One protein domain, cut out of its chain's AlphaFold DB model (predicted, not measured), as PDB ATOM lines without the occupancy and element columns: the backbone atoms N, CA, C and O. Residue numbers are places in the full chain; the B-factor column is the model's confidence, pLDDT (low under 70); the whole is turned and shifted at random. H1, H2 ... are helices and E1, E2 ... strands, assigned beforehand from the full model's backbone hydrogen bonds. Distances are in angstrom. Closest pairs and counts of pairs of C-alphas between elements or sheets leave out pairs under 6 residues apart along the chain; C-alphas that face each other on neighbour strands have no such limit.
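AT A GLANCE: This is residues 152 to 268 of the 297 residues of an uncharacterized protein of Kwoniella bestiolae CBS 10118 (UniProt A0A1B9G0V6). Helix H4 starts between H1 and H3 and crosses both, with short H2 packed on its first part; the hairpin E1 and E2 packs on residues 154 to 169 of long H1. Residues 258 to 268 stick out. The 117 printed residues, mostly helix, hold four named helices and two strands, ordered H1 H2 H3 E1 E2 H4, with an antiparallel sheet E1 - E2; compact, radius of gyration of the C-alphas 14.9 A, spans 47 by 40 by 23 A.

HOW THE PARTS SIT: Start with H1, residues 152 to 181: its residues 168 to 179 alone touch the hub H4, residues 244 to 265, closest at C-alphas 175 and 246, 4.7 A, a steep tilt of 47 degrees. H2, residues 187 to 193, touches H4 at C-alphas 187 and 245, 4.7 A. H3, residues 202 to 220, touches H4 at C-alphas 213 and 248, 5.1 A, but is apart from H1. In hairpin E1, residues 225 to 230, and E2, residues 233 to 238, N 228 and O 235 are 2.8 A apart, within hydrogen-bond range. Each helix has every O i to N i+4 pair within range.

IN THESE COORDINATES: Find C-alpha 152 at (-0.333, -18.059, -10.297); H1 runs 43.0 A. H3 spans 26.3 A; H4 runs 31.8 A to C-alpha 265 at (10.461, -27.278, -28.549).

THE WHOLE: The printed part has no cut and no long link; pLDDT is under 70 at residues 152 to 165, 222 to 237 and 258 to 268.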
ATOM      1  N   GLU A 152      -0.610 -16.681  -9.851       34.41
ATOM      2  CA  GLU A 152      -0.333 -18.059 -10.297       34.41
ATOM      3  C   GLU A 152       0.979 -18.158 -11.083       34.41
ATOM      4  O   GLU A 152       1.772 -19.075 -10.868       34.41
ATOM      5  N   ARG A 153       1.280 -17.165 -11.938       37.00
ATOM      6  CA  ARG A 153       2.576 -17.100 -12.643       37.00
ATOM      7  C   ARG A 153       3.750 -17.031 -11.669       37.00
ATOM      8  O   ARG A 153       4.790 -17.632 -11.920       37.00
ATOM      9  N   THR A 154       3.578 -16.315 -10.560       40.62
ATOM     10  CA  THR A 154       4.641 -16.073  -9.580       40.62
ATOM     11  C   THR A 154       4.916 -17.307  -8.712       40.62
ATOM     12  O   THR A 154       6.071 -17.594  -8.394       40.62
ATOM     13  N   ILE A 155       3.875 -18.070  -8.367       49.31
ATOM     14  CA  ILE A 155       3.999 -19.331  -7.620       49.31
ATOM     15  C   ILE A 155       4.618 -20.418  -8.510       49.31
ATOM     16  O   ILE A 155       5.574 -21.075  -8.102       49.31
ATOM     17  N   ASN A 156       4.170 -20.533  -9.764       51.44
ATOM     18  CA  ASN A 156       4.717 -21.504 -10.716       51.44
ATOM     19  C   ASN A 156       6.195 -21.229 -11.043       51.44
ATOM     20  O   ASN A 156       7.004 -22.152 -11.091       51.44
ATOM     21  N   ALA A 157       6.580 -19.956 -11.182       44.88
ATOM     22  CA  ALA A 157       7.973 -19.529 -11.332       44.88
ATOM     23  C   ALA A 157       8.864 -19.949 -10.147       44.88
ATOM     24  O   ALA A 157       9.977 -20.438 -10.341       44.88
ATOM     25  N   ALA A 158       8.370 -19.771  -8.920       48.84
ATOM     26  CA  ALA A 158       9.092 -20.126  -7.702       48.84
ATOM     27  C   ALA A 158       9.260 -21.641  -7.547       48.84
ATOM     28  O   ALA A 158      10.351 -22.108  -7.223       48.84
ATOM     29  N   ASN A 159       8.196 -22.391  -7.832       56.25
ATOM     30  CA  ASN A 159       8.219 -23.848  -7.811       56.25
ATOM     31  C   ASN A 159       9.187 -24.387  -8.873       56.25
ATOM     32  O   ASN A 159       9.979 -25.270  -8.580       56.25
ATOM     33  N   ASN A 160       9.239 -23.781 -10.063       61.12
ATOM     34  CA  ASN A 160      10.183 -24.175 -11.111       61.12
ATOM     35  C   ASN A 160      11.651 -23.909 -10.746       61.12
ATOM     36  O   ASN A 160      12.506 -24.751 -11.018       61.12
ATOM     37  N   ALA A 161      11.963 -22.762 -10.131       56.75
ATOM     38  CA  ALA A 161      13.325 -22.465  -9.676       56.75
ATOM     39  C   ALA A 161      13.784 -23.450  -8.589       56.75
ATOM     40  O   ALA A 161      14.900 -23.965  -8.645       56.75
ATOM     41  N   ARG A 162      12.890 -23.759  -7.642       63.72
ATOM     42  CA  ARG A 162      13.137 -24.730  -6.577       63.72
ATOM     43  C   ARG A 162      13.319 -26.148  -7.120       63.72
ATOM     44  O   ARG A 162      14.325 -26.769  -6.807       63.72
ATOM     45  N   ASN A 163      12.431 -26.606  -8.000       67.06
ATOM     46  CA  ASN A 163      12.513 -27.934  -8.613       67.06
ATOM     47  C   ASN A 163      13.825 -28.128  -9.389       67.06
ATOM     48  O   ASN A 163      14.415 -29.199  -9.341       67.06
ATOM     49  N   ARG A 164      14.326 -27.088 -10.072       64.00
ATOM     50  CA  ARG A 164      15.621 -27.145 -10.775       64.00
ATOM     51  C   ARG A 164      16.816 -27.177  -9.829       64.00
ATOM     52  O   ARG A 164      17.807 -27.837 -10.129       64.00
ATOM     53  N   ALA A 165      16.742 -26.467  -8.706       64.62
ATOM     54  CA  ALA A 165      17.769 -26.554  -7.673       64.62
ATOM     55  C   ALA A 165      17.783 -27.951  -7.027       64.62
ATOM     56  O   ALA A 165      18.854 -28.508  -6.805       64.62
ATOM     57  N   GLU A 166      16.608 -28.537  -6.787       71.56
ATOM     58  CA  GLU A 166      16.451 -29.908  -6.288       71.56
ATOM     59  C   GLU A 166      16.946 -30.947  -7.313       71.56
ATOM     60  O   GLU A 166      17.658 -31.881  -6.945       71.56
ATOM     61  N   GLU A 167      16.665 -30.757  -8.608       76.50
ATOM     62  CA  GLU A 167      17.208 -31.588  -9.694       76.50
ATOM     63  C   GLU A 167      18.738 -31.513  -9.732       76.50
ATOM     64  O   GLU A 167      19.411 -32.544  -9.772       76.50
ATOM     65  N   PHE A 168      19.301 -30.305  -9.666       79.94
ATOM     66  CA  PHE A 168      20.746 -30.111  -9.631       79.94
ATOM     67  C   PHE A 168      21.382 -30.804  -8.420       79.94
ATOM     68  O   PHE A 168      22.354 -31.540  -8.573       79.94
ATOM     69  N   GLN A 169      20.823 -30.619  -7.222       80.38
ATOM     70  CA  GLN A 169      21.317 -31.277  -6.009       80.38
ATOM     71  C   GLN A 169      21.216 -32.804  -6.107       80.38
ATOM     72  O   GLN A 169      22.135 -33.505  -5.686       80.38
ATOM     73  N   SER A 170      20.144 -33.317  -6.713       84.12
ATOM     74  CA  SER A 170      19.968 -34.750  -6.957       84.12
ATOM     75  C   SER A 170      21.023 -35.296  -7.920       84.12
ATOM     76  O   SER A 170      21.587 -36.361  -7.672       84.12
ATOM     77  N   LEU A 171      21.352 -34.554  -8.983       85.44
ATOM     78  CA  LEU A 171      22.434 -34.910  -9.906       85.44
ATOM     79  C   LEU A 171      23.793 -34.905  -9.205       85.44
ATOM     80  O   LEU A 171      24.560 -35.851  -9.363       85.44
ATOM     81  N   VAL A 172      24.082 -33.886  -8.393       87.00
ATOM     82  CA  VAL A 172      25.326 -33.836  -7.612       87.00
ATOM     83  C   VAL A 172      25.419 -35.035  -6.667       87.00
ATOM     84  O   VAL A 172      26.457 -35.691  -6.632       87.00
ATOM     85  N   ALA A 173      24.351 -35.383  -5.947       87.50
ATOM     86  CA  ALA A 173      24.332 -36.549  -5.062       87.50
ATOM     87  C   ALA A 173      24.537 -37.869  -5.829       87.50
ATOM     88  O   ALA A 173      25.312 -38.731  -5.399       87.50
ATOM     89  N   HIS A 174      23.897 -38.006  -6.994       90.81
ATOM     90  CA  HIS A 174      24.064 -39.156  -7.877       90.81
ATOM     91  C   HIS A 174      25.521 -39.310  -8.325       90.81
ATOM     92  O   HIS A 174      26.133 -40.349  -8.076       90.81
ATOM     93  N   PHE A 175      26.117 -38.258  -8.893       90.75
ATOM     94  CA  PHE A 175      27.509 -38.303  -9.342       90.75
ATOM     95  C   PHE A 175      28.511 -38.408  -8.192       90.75
ATOM     96  O   PHE A 175      29.571 -38.997  -8.375       90.75
ATOM     97  N   THR A 176      28.189 -37.910  -6.997       89.62
ATOM     98  CA  THR A 176      29.022 -38.108  -5.798       89.62
ATOM     99  C   THR A 176      29.056 -39.587  -5.415       89.62
ATOM    100  O   THR A 176      30.121 -40.141  -5.142       89.62
ATOM    101  N   THR A 177      27.901 -40.255  -5.461       90.00
ATOM    102  CA  THR A 177      27.793 -41.699  -5.207       90.00
ATOM    103  C   THR A 177      28.551 -42.492  -6.270       90.00
ATOM    104  O   THR A 177      29.331 -43.381  -5.938       90.00
ATOM    105  N   LEU A 178      28.385 -42.121  -7.544       86.31
ATOM    106  CA  LEU A 178      29.064 -42.745  -8.680       86.31
ATOM    107  C   LEU A 178      30.592 -42.603  -8.572       86.31
ATOM    108  O   LEU A 178      31.325 -43.585  -8.677       86.31
ATOM    109  N   THR A 179      31.063 -41.394  -8.258       85.88
ATOM    110  CA  THR A 179      32.485 -41.086  -8.052       85.88
ATOM    111  C   THR A 179      33.047 -41.851  -6.858       85.88
ATOM    112  O   THR A 179      34.162 -42.356  -6.929       85.88
ATOM    113  N   SER A 180      32.270 -42.006  -5.784       86.25
ATOM    114  CA  SER A 180      32.679 -42.795  -4.616       86.25
ATOM    115  C   SER A 180      32.780 -44.290  -4.934       86.25
ATOM    116  O   SER A 180      33.697 -44.958  -4.464       86.25
ATOM    117  N   ALA A 181      31.860 -44.819  -5.746       86.62
ATOM    118  CA  ALA A 181      31.852 -46.223  -6.154       86.62
ATOM    119  C   ALA A 181      32.951 -46.549  -7.180       86.62
ATOM    120  O   ALA A 181      33.491 -47.653  -7.191       86.62
ATOM    121  N   THR A 182      33.292 -45.586  -8.037       85.12
ATOM    122  CA  THR A 182      34.263 -45.747  -9.127       85.12
ATOM    123  C   THR A 182      35.245 -44.567  -9.154       85.12
ATOM    124  O   THR A 182      35.219 -43.733 -10.063       85.12
ATOM    125  N   PRO A 183      36.149 -44.483  -8.156       80.94
ATOM    126  CA  PRO A 183      37.002 -43.309  -7.942       80.94
ATOM    127  C   PRO A 183      38.054 -43.094  -9.036       80.94
ATOM    128  O   PRO A 183      38.525 -41.970  -9.233       80.94
ATOM    129  N   ASN A 184      38.398 -44.164  -9.758       87.25
ATOM    130  CA  ASN A 184      39.410 -44.155 -10.815       87.25
ATOM    131  C   ASN A 184      38.921 -43.499 -12.112       87.25
ATOM    132  O   ASN A 184      39.746 -43.099 -12.925       87.25
ATOM    133  N   LEU A 185      37.604 -43.379 -12.299       85.19
ATOM    134  CA  LEU A 185      37.045 -42.713 -13.468       85.19
ATOM    135  C   LEU A 185      37.115 -41.187 -13.310       85.19
ATOM    136  O   LEU A 185      36.995 -40.605 -12.219       85.19
ATOM    137  N   SER A 186      37.338 -40.527 -14.437       90.38
ATOM    138  CA  SER A 186      37.282 -39.078 -14.564       90.38
ATOM    139  C   SER A 186      35.837 -38.577 -14.488       90.38
ATOM    140  O   SER A 186      34.880 -39.283 -14.797       90.38
ATOM    141  N   ALA A 187      35.670 -37.306 -14.113       88.94
ATOM    142  CA  ALA A 187      34.358 -36.659 -14.093       88.94
ATOM    143  C   ALA A 187      33.682 -36.672 -15.478       88.94
ATOM    144  O   ALA A 187      32.460 -36.786 -15.581       88.94
ATOM    145  N   LYS A 188      34.494 -36.612 -16.544       91.69
ATOM    146  CA  LYS A 188      34.032 -36.696 -17.929       91.69
ATOM    147  C   LYS A 188      33.476 -38.075 -18.248       91.69
ATOM    148  O   LYS A 188      32.408 -38.166 -18.833       91.69
ATOM    149  N   GLU A 189      34.168 -39.138 -17.853       91.69
ATOM    150  CA  GLU A 189      33.694 -40.513 -18.056       91.69
ATOM    151  C   GLU A 189      32.401 -40.777 -17.287       91.69
ATOM    152  O   GLU A 189      31.481 -41.368 -17.843       91.69
ATOM    153  N   HIS A 190      32.282 -40.257 -16.062       88.56
ATOM    154  CA  HIS A 190      31.028 -40.296 -15.305       88.56
ATOM    155  C   HIS A 190      29.891 -39.620 -16.065       88.56
ATOM    156  O   HIS A 190      28.849 -40.235 -16.273       88.56
ATOM    157  N   PHE A 191      30.096 -38.394 -16.549       91.81
ATOM    158  CA  PHE A 191      29.117 -37.704 -17.390       91.81
ATOM    159  C   PHE A 191      28.745 -38.528 -18.633       91.81
ATOM    160  O   PHE A 191      27.564 -38.793 -18.860       91.81
ATOM    161  N   LEU A 192      29.738 -38.991 -19.397       90.81
ATOM    162  CA  LEU A 192      29.521 -39.764 -20.621       90.81
ATOM    163  C   LEU A 192      28.782 -41.083 -20.357       90.81
ATOM    164  O   LEU A 192      27.955 -41.480 -21.168       90.81
ATOM    165  N   SER A 193      29.011 -41.726 -19.208       87.56
ATOM    166  CA  SER A 193      28.323 -42.967 -18.824       87.56
ATOM    167  C   SER A 193      26.825 -42.791 -18.542       87.56
ATOM    168  O   SER A 193      26.078 -43.767 -18.543       87.56
ATOM    169  N   THR A 194      26.374 -41.556 -18.300       84.88
ATOM    170  CA  THR A 194      24.973 -41.246 -17.957       84.88
ATOM    171  C   THR A 194      24.130 -40.779 -19.138       84.88
ATOM    172  O   THR A 194      22.944 -40.488 -18.967       84.88
ATOM    173  N   ILE A 195      24.721 -40.693 -20.330       85.38
ATOM    174  CA  ILE A 195      24.060 -40.187 -21.531       85.38
ATOM    175  C   ILE A 195      24.166 -41.201 -22.668       85.38
ATOM    176  O   ILE A 195      25.100 -41.996 -22.733       85.38
ATOM    177  N   ASP A 196      23.222 -41.142 -23.601       81.50
ATOM    178  CA  ASP A 196      23.323 -41.891 -24.851       81.50
ATOM    179  C   ASP A 196      24.281 -41.164 -25.802       81.50
ATOM    180  O   ASP A 196      23.885 -40.288 -26.575       81.50
ATOM    181  N   THR A 197      25.570 -41.500 -25.720       75.75
ATOM    182  CA  THR A 197      26.621 -40.867 -26.527       75.75
ATOM    183  C   THR A 197      26.420 -41.061 -28.029       75.75
ATOM    184  O   THR A 197      26.953 -40.273 -28.804       75.75
ATOM    185  N   GLY A 198      25.645 -42.067 -28.456       73.44
ATOM    186  CA  GLY A 198      25.355 -42.315 -29.871       73.44
ATOM    187  C   GLY A 198      24.560 -41.189 -30.536       73.44
ATOM    188  O   GLY A 198      24.642 -41.017 -31.750       73.44
ATOM    189  N   ARG A 199      23.843 -40.378 -29.747       77.06
ATOM    190  CA  ARG A 199      23.018 -39.260 -30.235       77.06
ATOM    191  C   ARG A 199      23.799 -37.983 -30.537       77.06
ATOM    192  O   ARG A 199      23.226 -37.050 -31.101       77.06
ATOM    193  N   TYR A 200      25.066 -37.899 -30.141       77.00
ATOM    194  CA  TYR A 200      25.821 -36.649 -30.172       77.00
ATOM    195  C   TYR A 200      27.165 -36.823 -30.878       77.00
ATOM    196  O   TYR A 200      27.793 -37.877 -30.829       77.00
ATOM    197  N   ASP A 201      27.634 -35.757 -31.528       77.88
ATOM    198  CA  ASP A 201      28.987 -35.740 -32.079       77.88
ATOM    199  C   ASP A 201      30.036 -35.632 -30.958       77.88
ATOM    200  O   ASP A 201      29.841 -34.926 -29.965       77.88
ATOM    201  N   GLN A 202      31.181 -36.295 -31.126       76.25
ATOM    202  CA  GLN A 202      32.243 -36.282 -30.118       76.25
ATOM    203  C   GLN A 202      32.823 -34.875 -29.901       76.25
ATOM    204  O   GLN A 202      33.151 -34.514 -28.769       76.25
ATOM    205  N   GLY A 203      32.935 -34.065 -30.959       72.69
ATOM    206  CA  GLY A 203      33.377 -32.675 -30.863       72.69
ATOM    207  C   GLY A 203      32.401 -31.825 -30.051       72.69
ATOM    208  O   GLY A 203      32.828 -31.028 -29.216       72.69
ATOM    209  N   TYR A 204      31.097 -32.065 -30.221       74.62
ATOM    210  CA  TYR A 204      30.048 -31.427 -29.425       74.62
ATOM    211  C   TYR A 204      30.154 -31.802 -27.941       74.62
ATOM    212  O   TYR A 204      30.214 -30.916 -27.088       74.62
ATOM    213  N   LEU A 205      30.247 -33.099 -27.622       78.81
ATOM    214  CA  LEU A 205      30.365 -33.567 -26.236       78.81
ATOM    215  C   LEU A 205      31.634 -33.042 -25.553       78.81
ATOM    216  O   LEU A 205      31.603 -32.707 -24.370       78.81
ATOM    217  N   ASN A 206      32.742 -32.930 -26.292       81.38
ATOM    218  CA  ASN A 206      33.982 -32.349 -25.784       81.38
ATOM    219  C   ASN A 206      33.823 -30.857 -25.466       81.38
ATOM    220  O   ASN A 206      34.147 -30.446 -24.357       81.38
ATOM    221  N   ALA A 207      33.270 -30.065 -26.389       74.88
ATOM    222  CA  ALA A 207      33.077 -28.630 -26.178       74.88
ATOM    223  C   ALA A 207      32.106 -28.334 -25.021       74.88
ATOM    224  O   ALA A 207      32.356 -27.442 -24.205       74.88
ATOM    225  N   LEU A 208      31.016 -29.104 -24.923       80.94
ATOM    226  CA  LEU A 208      30.060 -29.006 -23.821       80.94
ATOM    227  C   LEU A 208      30.723 -29.345 -22.484       80.94
ATOM    228  O   LEU A 208      30.543 -28.616 -21.506       80.94
ATOM    229  N   TRP A 209      31.518 -30.418 -22.451       88.44
ATOM    230  CA  TRP A 209      32.276 -30.809 -21.268       88.44
ATOM    231  C   TRP A 209      33.256 -29.720 -20.828       88.44
ATOM    232  O   TRP A 209      33.242 -29.328 -19.663       88.44
ATOM    233  N   ASP A 210      34.074 -29.197 -21.740       81.75
ATOM    234  CA  ASP A 210      35.104 -28.206 -21.413       81.75
ATOM    235  C   ASP A 210      34.476 -26.915 -20.858       81.75
ATOM    236  O   ASP A 210      34.945 -26.358 -19.859       81.75
ATOM    237  N   GLY A 211      33.357 -26.478 -21.448       75.69
ATOM    238  CA  GLY A 211      32.580 -25.341 -20.956       75.69
ATOM    239  C   GLY A 211      32.000 -25.574 -19.558       75.69
ATOM    240  O   GLY A 211      32.122 -24.710 -18.684       75.69
ATOM    241  N   ALA A 212      31.407 -26.747 -19.322       78.75
ATOM    242  CA  ALA A 212      30.851 -27.123 -18.024       78.75
ATOM    243  C   ALA A 212      31.937 -27.239 -16.942       78.75
ATOM    244  O   ALA A 212      31.769 -26.720 -15.837       78.75
ATOM    245  N   SER A 213      33.060 -27.882 -17.274       82.50
ATOM    246  CA  SER A 213      34.183 -28.114 -16.366       82.50
ATOM    247  C   SER A 213      34.804 -26.798 -15.918       82.50
ATOM    248  O   SER A 213      34.924 -26.550 -14.718       82.50
ATOM    249  N   SER A 214      35.107 -25.910 -16.870       78.06
ATOM    250  CA  SER A 214      35.693 -24.597 -16.585       78.06
ATOM    251  C   SER A 214      34.772 -23.726 -15.721       78.06
ATOM    252  O   SER A 214      35.225 -23.039 -14.802       78.06
ATOM    253  N   PHE A 215      33.461 -23.773 -15.974       77.12
ATOM    254  CA  PHE A 215      32.476 -23.071 -15.153       77.12
ATOM    255  C   PHE A 215      32.439 -23.605 -13.716       77.12
ATOM    256  O   PHE A 215      32.520 -22.819 -12.765       77.12
ATOM    257  N   ALA A 216      32.344 -24.927 -13.555       80.81
ATOM    258  CA  ALA A 216      32.283 -25.572 -12.251       80.81
ATOM    259  C   ALA A 216      33.557 -25.309 -11.432       80.81
ATOM    260  O   ALA A 216      33.466 -24.890 -10.279       80.81
ATOM    261  N   GLU A 217      34.740 -25.436 -12.041       80.00
ATOM    262  CA  GLU A 217      36.027 -25.092 -11.419       80.00
ATOM    263  C   GLU A 217      36.076 -23.626 -10.980       80.00
ATOM    264  O   GLU A 217      36.503 -23.311  -9.866       80.00
ATOM    265  N   GLY A 218      35.586 -22.711 -11.820       72.31
ATOM    266  CA  GLY A 218      35.570 -21.281 -11.522       72.31
ATOM    267  C   GLY A 218      34.687 -20.895 -10.329       72.31
ATOM    268  O   GLY A 218      34.960 -19.885  -9.673       72.31
ATOM    269  N   ILE A 219      33.642 -21.673 -10.036       72.19
ATOM    270  CA  ILE A 219      32.761 -21.460  -8.878       72.19
ATOM    271  C   ILE A 219      33.289 -22.201  -7.648       72.19
ATOM    272  O   ILE A 219      33.331 -21.627  -6.557       72.19
ATOM    273  N   HIS A 220      33.713 -23.451  -7.826       72.38
ATOM    274  CA  HIS A 220      34.193 -24.317  -6.751       72.38
ATOM    275  C   HIS A 220      35.490 -23.797  -6.124       72.38
ATOM    276  O   HIS A 220      35.595 -23.727  -4.903       72.38
ATOM    277  N   SER A 221      36.426 -23.298  -6.943       71.62
ATOM    278  CA  SER A 221      37.679 -22.673  -6.478       71.62
ATOM    279  C   SER A 221      37.460 -21.463  -5.565       71.62
ATOM    280  O   SER A 221      38.318 -21.132  -4.751       71.62
ATOM    281  N   LYS A 222      36.298 -20.812  -5.664       66.88
ATOM    282  CA  LYS A 222      35.919 -19.674  -4.820       66.88
ATOM    283  C   LYS A 222      35.136 -20.090  -3.575       66.88
ATOM    284  O   LYS A 222      34.679 -19.206  -2.856       66.88
ATOM    285  N   GLN A 223      34.925 -21.398  -3.369       64.31
ATOM    286  CA  GLN A 223      33.982 -21.973  -2.396       64.31
ATOM    287  C   GLN A 223      32.652 -21.207  -2.393       64.31
ATOM    288  O   GLN A 223      32.070 -20.888  -1.356       64.31
ATOM    289  N   GLY A 224      32.229 -20.815  -3.595       63.00
ATOM    290  CA  GLY A 224      31.219 -19.794  -3.776       63.00
ATOM    291  C   GLY A 224      29.810 -20.347  -3.650       63.00
ATOM    292  O   GLY A 224      29.552 -21.546  -3.784       63.00
ATOM    293  N   GLN A 225      28.867 -19.431  -3.473       65.31
ATOM    294  CA  GLN A 225      27.492 -19.689  -3.860       65.31
ATOM    295  C   GLN A 225      27.310 -19.237  -5.302       65.31
ATOM    296  O   GLN A 225      27.795 -18.173  -5.694       65.31
ATOM    297  N   PHE A 226      26.579 -20.017  -6.084       63.03
ATOM    298  CA  PHE A 226      26.076 -19.559  -7.368       63.03
ATOM    299  C   PHE A 226      24.562 -19.505  -7.325       63.03
ATOM    300  O   PHE A 226      23.909 -20.241  -6.589       63.03
ATOM    301  N   LYS A 227      23.992 -18.576  -8.083       58.69
ATOM    302  CA  LYS A 227      22.549 -18.398  -8.135       58.69
ATOM    303  C   LYS A 227      22.012 -19.086  -9.377       58.69
ATOM    304  O   LYS A 227      22.438 -18.767 -10.481       58.69
ATOM    305  N   MET A 228      21.062 -19.991  -9.205       58.34
ATOM    306  CA  MET A 228      20.231 -20.469 -10.301       58.34
ATOM    307  C   MET A 228      19.007 -19.566 -10.404       58.34
ATOM    308  O   MET A 228      18.244 -19.435  -9.446       58.34
ATOM    309  N   LYS A 229      18.830 -18.913 -11.553       48.28
ATOM    310  CA  LYS A 229      17.693 -18.027 -11.808       48.28
ATOM    311  C   LYS A 229      16.658 -18.719 -12.686       48.28
ATOM    312  O   LYS A 229      16.999 -19.291 -13.717       48.28
ATOM    313  N   CYS A 230      15.388 -18.623 -12.304       44.09
ATOM    314  CA  CYS A 230      14.262 -19.031 -13.139       44.09
ATOM    315  C   CYS A 230      13.113 -18.030 -12.971       44.09
ATOM    316  O   CYS A 230      12.714 -17.716 -11.851       44.09
ATOM    317  N   SER A 231      12.597 -17.505 -14.089       44.03
ATOM    318  CA  SER A 231      11.424 -16.612 -14.119       44.03
ATOM    319  C   SER A 231      11.501 -15.425 -13.138       44.03
ATOM    320  O   SER A 231      10.539 -15.111 -12.439       44.03
ATOM    321  N   GLY A 232      12.667 -14.776 -13.059       45.75
ATOM    322  CA  GLY A 232      12.877 -13.593 -12.215       45.75
ATOM    323  C   GLY A 232      13.131 -13.874 -10.729       45.75
ATOM    324  O   GLY A 232      13.379 -12.928  -9.986       45.75
ATOM    325  N   ARG A 233      13.133 -15.141 -10.288       47.28
ATOM    326  CA  ARG A 233      13.540 -15.545  -8.932       47.28
ATOM    327  C   ARG A 233      14.878 -16.279  -8.956       47.28
ATOM    328  O   ARG A 233      15.165 -17.025  -9.889       47.28
ATOM    329  N   GLU A 234      15.692 -16.041  -7.932       56.31
ATOM    330  CA  GLU A 234      17.047 -16.582  -7.785       56.31
ATOM    331  C   GLU A 234      17.106 -17.517  -6.573       56.31
ATOM    332  O   GLU A 234      16.700 -17.138  -5.476       56.31
ATOM    333  N   THR A 235      17.645 -18.719  -6.760       56.19
ATOM    334  CA  THR A 235      17.956 -19.661  -5.681       56.19
ATOM    335  C   THR A 235      19.468 -19.792  -5.575       56.19
ATOM    336  O   THR A 235      20.132 -20.133  -6.551       56.19
ATOM    337  N   ALA A 236      20.025 -19.490  -4.403       63.31
ATOM    338  CA  ALA A 236      21.449 -19.658  -4.148       63.31
ATOM    339  C   ALA A 236      21.759 -21.125  -3.825       63.31
ATOM    340  O   ALA A 236      21.096 -21.739  -2.993       63.31
ATOM    341  N   ILE A 237      22.787 -21.664  -4.471       65.88
ATOM    342  CA  ILE A 237      23.316 -23.002  -4.238       65.88
ATOM    343  C   ILE A 237      24.757 -22.847  -3.772       65.88
ATOM    344  O   ILE A 237      25.584 -22.243  -4.456       65.88
ATOM    345  N   SER A 238      25.040 -23.369  -2.583       71.44
ATOM    346  CA  SER A 238      26.388 -23.395  -2.022       71.44
ATOM    347  C   SER A 238      27.193 -24.528  -2.635       71.44
ATOM    348  O   SER A 238      26.698 -25.645  -2.693       71.44
ATOM    349  N   THR A 239      28.433 -24.253  -3.040       71.06
ATOM    350  CA  THR A 239      29.388 -25.294  -3.463       71.06
ATOM    351  C   THR A 239      30.246 -25.828  -2.316       71.06
ATOM    352  O   THR A 239      31.072 -26.717  -2.519       71.06
ATOM    353  N   LEU A 240      30.052 -25.319  -1.094       74.25
ATOM    354  CA  LEU A 240      30.797 -25.763   0.082       74.25
ATOM    355  C   LEU A 240      30.558 -27.257   0.343       74.25
ATOM    356  O   LEU A 240      29.418 -27.684   0.515       74.25
ATOM    357  N   GLY A 241      31.640 -28.036   0.393       77.31
ATOM    358  CA  GLY A 241      31.582 -29.480   0.641       77.31
ATOM    359  C   GLY A 241      31.057 -30.315  -0.533       77.31
ATOM    360  O   GLY A 241      30.895 -31.521  -0.374       77.31
ATOM    361  N   MET A 242      30.802 -29.711  -1.699       83.50
ATOM    362  CA  MET A 242      30.461 -30.463  -2.907       83.50
ATOM    363  C   MET A 242      31.714 -31.073  -3.533       83.50
ATOM    364  O   MET A 242      32.748 -30.410  -3.653       83.50
ATOM    365  N   ASP A 243      31.607 -32.324  -3.975       88.88
ATOM    366  CA  ASP A 243      32.648 -32.966  -4.770       88.88
ATOM    367  C   ASP A 243      32.762 -32.278  -6.143       88.88
ATOM    368  O   ASP A 243      31.766 -32.091  -6.849       88.88
ATOM    369  N   LEU A 244      33.979 -31.870  -6.514       88.31
ATOM    370  CA  LEU A 244      34.216 -31.118  -7.748       88.31
ATOM    371  C   LEU A 244      33.893 -31.955  -8.992       88.31
ATOM    372  O   LEU A 244      33.278 -31.435  -9.922       88.31
ATOM    373  N   LYS A 245      34.257 -33.243  -9.005       90.31
ATOM    374  CA  LYS A 245      33.982 -34.127 -10.145       90.31
ATOM    375  C   LYS A 245      32.473 -34.290 -10.331       90.31
ATOM    376  O   LYS A 245      31.965 -34.167 -11.446       90.31
ATOM    377  N   ALA A 246      31.747 -34.487  -9.234       88.38
ATOM    378  CA  ALA A 246      30.296 -34.580  -9.244       88.38
ATOM    379  C   ALA A 246      29.634 -33.276  -9.701       88.38
ATOM    380  O   ALA A 246      28.673 -33.305 -10.471       88.38
ATOM    381  N   PHE A 247      30.167 -32.128  -9.281       87.75
ATOM    382  CA  PHE A 247      29.669 -30.827  -9.709       87.75
ATOM    383  C   PHE A 247      29.876 -30.588 -11.213       87.75
ATOM    384  O   PHE A 247      28.949 -30.145 -11.898       87.75
ATOM    385  N   GLN A 248      31.053 -30.919 -11.749       89.25
ATOM    386  CA  GLN A 248      31.346 -30.827 -13.184       89.25
ATOM    387  C   GLN A 248      30.378 -31.695 -14.003       89.25
ATOM    388  O   GLN A 248      29.736 -31.200 -14.932       89.25
ATOM    389  N   ALA A 249      30.203 -32.961 -13.610       90.38
ATOM    390  CA  ALA A 249      29.311 -33.898 -14.291       90.38
ATOM    391  C   ALA A 249      27.831 -33.482 -14.210       90.38
ATOM    392  O   ALA A 249      27.120 -33.508 -15.220       90.38
ATOM    393  N   ALA A 250      27.370 -33.012 -13.046       86.06
ATOM    394  CA  ALA A 250      26.015 -32.489 -12.875       86.06
ATOM    395  C   ALA A 250      25.760 -31.253 -13.755       86.06
ATOM    396  O   ALA A 250      24.708 -31.141 -14.386       86.06
ATOM    397  N   THR A 251      26.741 -30.353 -13.843       82.38
ATOM    398  CA  THR A 251      26.664 -29.150 -14.684       82.38
ATOM    399  C   THR A 251      26.578 -29.516 -16.165       82.38
ATOM    400  O   THR A 251      25.687 -29.026 -16.858       82.38
ATOM    401  N   ALA A 252      27.447 -30.412 -16.643       84.56
ATOM    402  CA  ALA A 252      27.423 -30.894 -18.024       84.56
ATOM    403  C   ALA A 252      26.077 -31.558 -18.368       84.56
ATOM    404  O   ALA A 252      25.476 -31.264 -19.399       84.56
ATOM    405  N   THR A 253      25.550 -32.379 -17.455       85.69
ATOM    406  CA  THR A 253      24.258 -33.061 -17.625       85.69
ATOM    407  C   THR A 253      23.098 -32.076 -17.756       85.69
ATOM    408  O   THR A 253      22.263 -32.220 -18.649       85.69
ATOM    409  N   LEU A 254      23.037 -31.049 -16.901       78.06
ATOM    410  CA  LEU A 254      21.987 -30.033 -16.995       78.06
ATOM    411  C   LEU A 254      22.085 -29.204 -18.273       78.06
ATOM    412  O   LEU A 254      21.051 -28.867 -18.850       78.06
ATOM    413  N   LEU A 255      23.301 -28.874 -18.716       75.94
ATOM    414  CA  LEU A 255      23.506 -28.149 -19.970       75.94
ATOM    415  C   LEU A 255      22.998 -28.965 -21.160       75.94
ATOM    416  O   LEU A 255      22.251 -28.429 -21.976       75.94
ATOM    417  N   LEU A 256      23.322 -30.258 -21.206       79.94
ATOM    418  CA  LEU A 256      22.856 -31.158 -22.256       79.94
ATOM    419  C   LEU A 256      21.324 -31.269 -22.272       79.94
ATOM    420  O   LEU A 256      20.699 -31.054 -23.307       79.94
ATOM    421  N   ARG A 257      20.698 -31.519 -21.113       74.94
ATOM    422  CA  ARG A 257      19.230 -31.610 -20.992       74.94
ATOM    423  C   ARG A 257      18.529 -30.318 -21.396       74.94
ATOM    424  O   ARG A 257      17.472 -30.352 -22.023       74.94
ATOM    425  N   ALA A 258      19.098 -29.173 -21.025       65.25
ATOM    426  CA  ALA A 258      18.552 -27.874 -21.394       65.25
ATOM    427  C   ALA A 258      18.638 -27.622 -22.906       65.25
ATOM    428  O   ALA A 258      17.742 -26.980 -23.455       65.25
ATOM    429  N   ASP A 259      19.692 -28.106 -23.560       65.44
ATOM    430  CA  ASP A 259      19.864 -28.014 -25.010       65.44
ATOM    431  C   ASP A 259      18.889 -28.944 -25.750       65.44
ATOM    432  O   ASP A 259      18.198 -28.513 -26.672       65.44
ATOM    433  N   ASP A 260      18.721 -30.182 -25.279       66.00
ATOM    434  CA  ASP A 260      17.767 -31.136 -25.856       66.00
ATOM    435  C   ASP A 260      16.317 -30.670 -25.732       66.00
ATOM    436  O   ASP A 260      15.587 -30.644 -26.724       66.00
ATOM    437  N   ALA A 261      15.918 -30.183 -24.556       62.47
ATOM    438  CA  ALA A 261      14.582 -29.630 -24.360       62.47
ATOM    439  C   ALA A 261      14.308 -28.420 -25.274       62.47
ATOM    440  O   ALA A 261      13.159 -28.152 -25.628       62.47
ATOM    441  N   ARG A 262      15.338 -27.658 -25.666       55.12
ATOM    442  CA  ARG A 262      15.189 -26.568 -26.644       55.12
ATOM    443  C   ARG A 262      15.078 -27.103 -28.063       55.12
ATOM    444  O   ARG A 262      14.233 -26.609 -28.800       55.12
ATOM    445  N   SER A 263      15.872 -28.109 -28.421       54.34
ATOM    446  CA  SER A 263      15.807 -28.754 -29.734       54.34
ATOM    447  C   SER A 263      14.459 -29.430 -29.996       54.34
ATOM    448  O   SER A 263      14.041 -29.499 -31.148       54.34
ATOM    449  N   GLU A 264      13.782 -29.936 -28.965       53.88
ATOM    450  CA  GLU A 264      12.450 -30.543 -29.094       53.88
ATOM    451  C   GLU A 264      11.334 -29.492 -29.234       53.88
ATOM    452  O   GLU A 264      10.371 -29.700 -29.972       53.88
ATOM    453  N   ASN A 265      11.466 -28.350 -28.549       42.97
ATOM    454  CA  ASN A 265      10.461 -27.278 -28.549       42.97
ATOM    455  C   ASN A 265      10.629 -26.272 -29.700       42.97
ATOM    456  O   ASN A 265       9.666 -25.616 -30.099       42.97
ATOM    457  N   ALA A 266      11.837 -26.134 -30.242       38.25
ATOM    458  CA  ALA A 266      12.073 -25.445 -31.495       38.25
ATOM    459  C   ALA A 266      11.685 -26.400 -32.627       38.25
ATOM    460  O   ALA A 266      12.482 -27.240 -33.037       38.25
ATOM    461  N   GLN A 267      10.459 -26.294 -33.152       32.91
ATOM    462  CA  GLN A 267      10.172 -26.835 -34.482       32.91
ATOM    463  C   GLN A 267      11.327 -26.440 -35.409       32.91
ATOM    464  O   GLN A 267      11.611 -25.253 -35.552       32.91
ATOM    465  N   ARG A 268      12.013 -27.450 -35.962       37.22
ATOM    466  CA  ARG A 268      13.132 -27.356 -36.908       37.22
ATOM    467  C   ARG A 268      12.902 -26.246 -37.943       37.22
ATOM    468  O   ARG A 268      12.431 -26.514 -39.044       37.22
TER     469      ARG A 268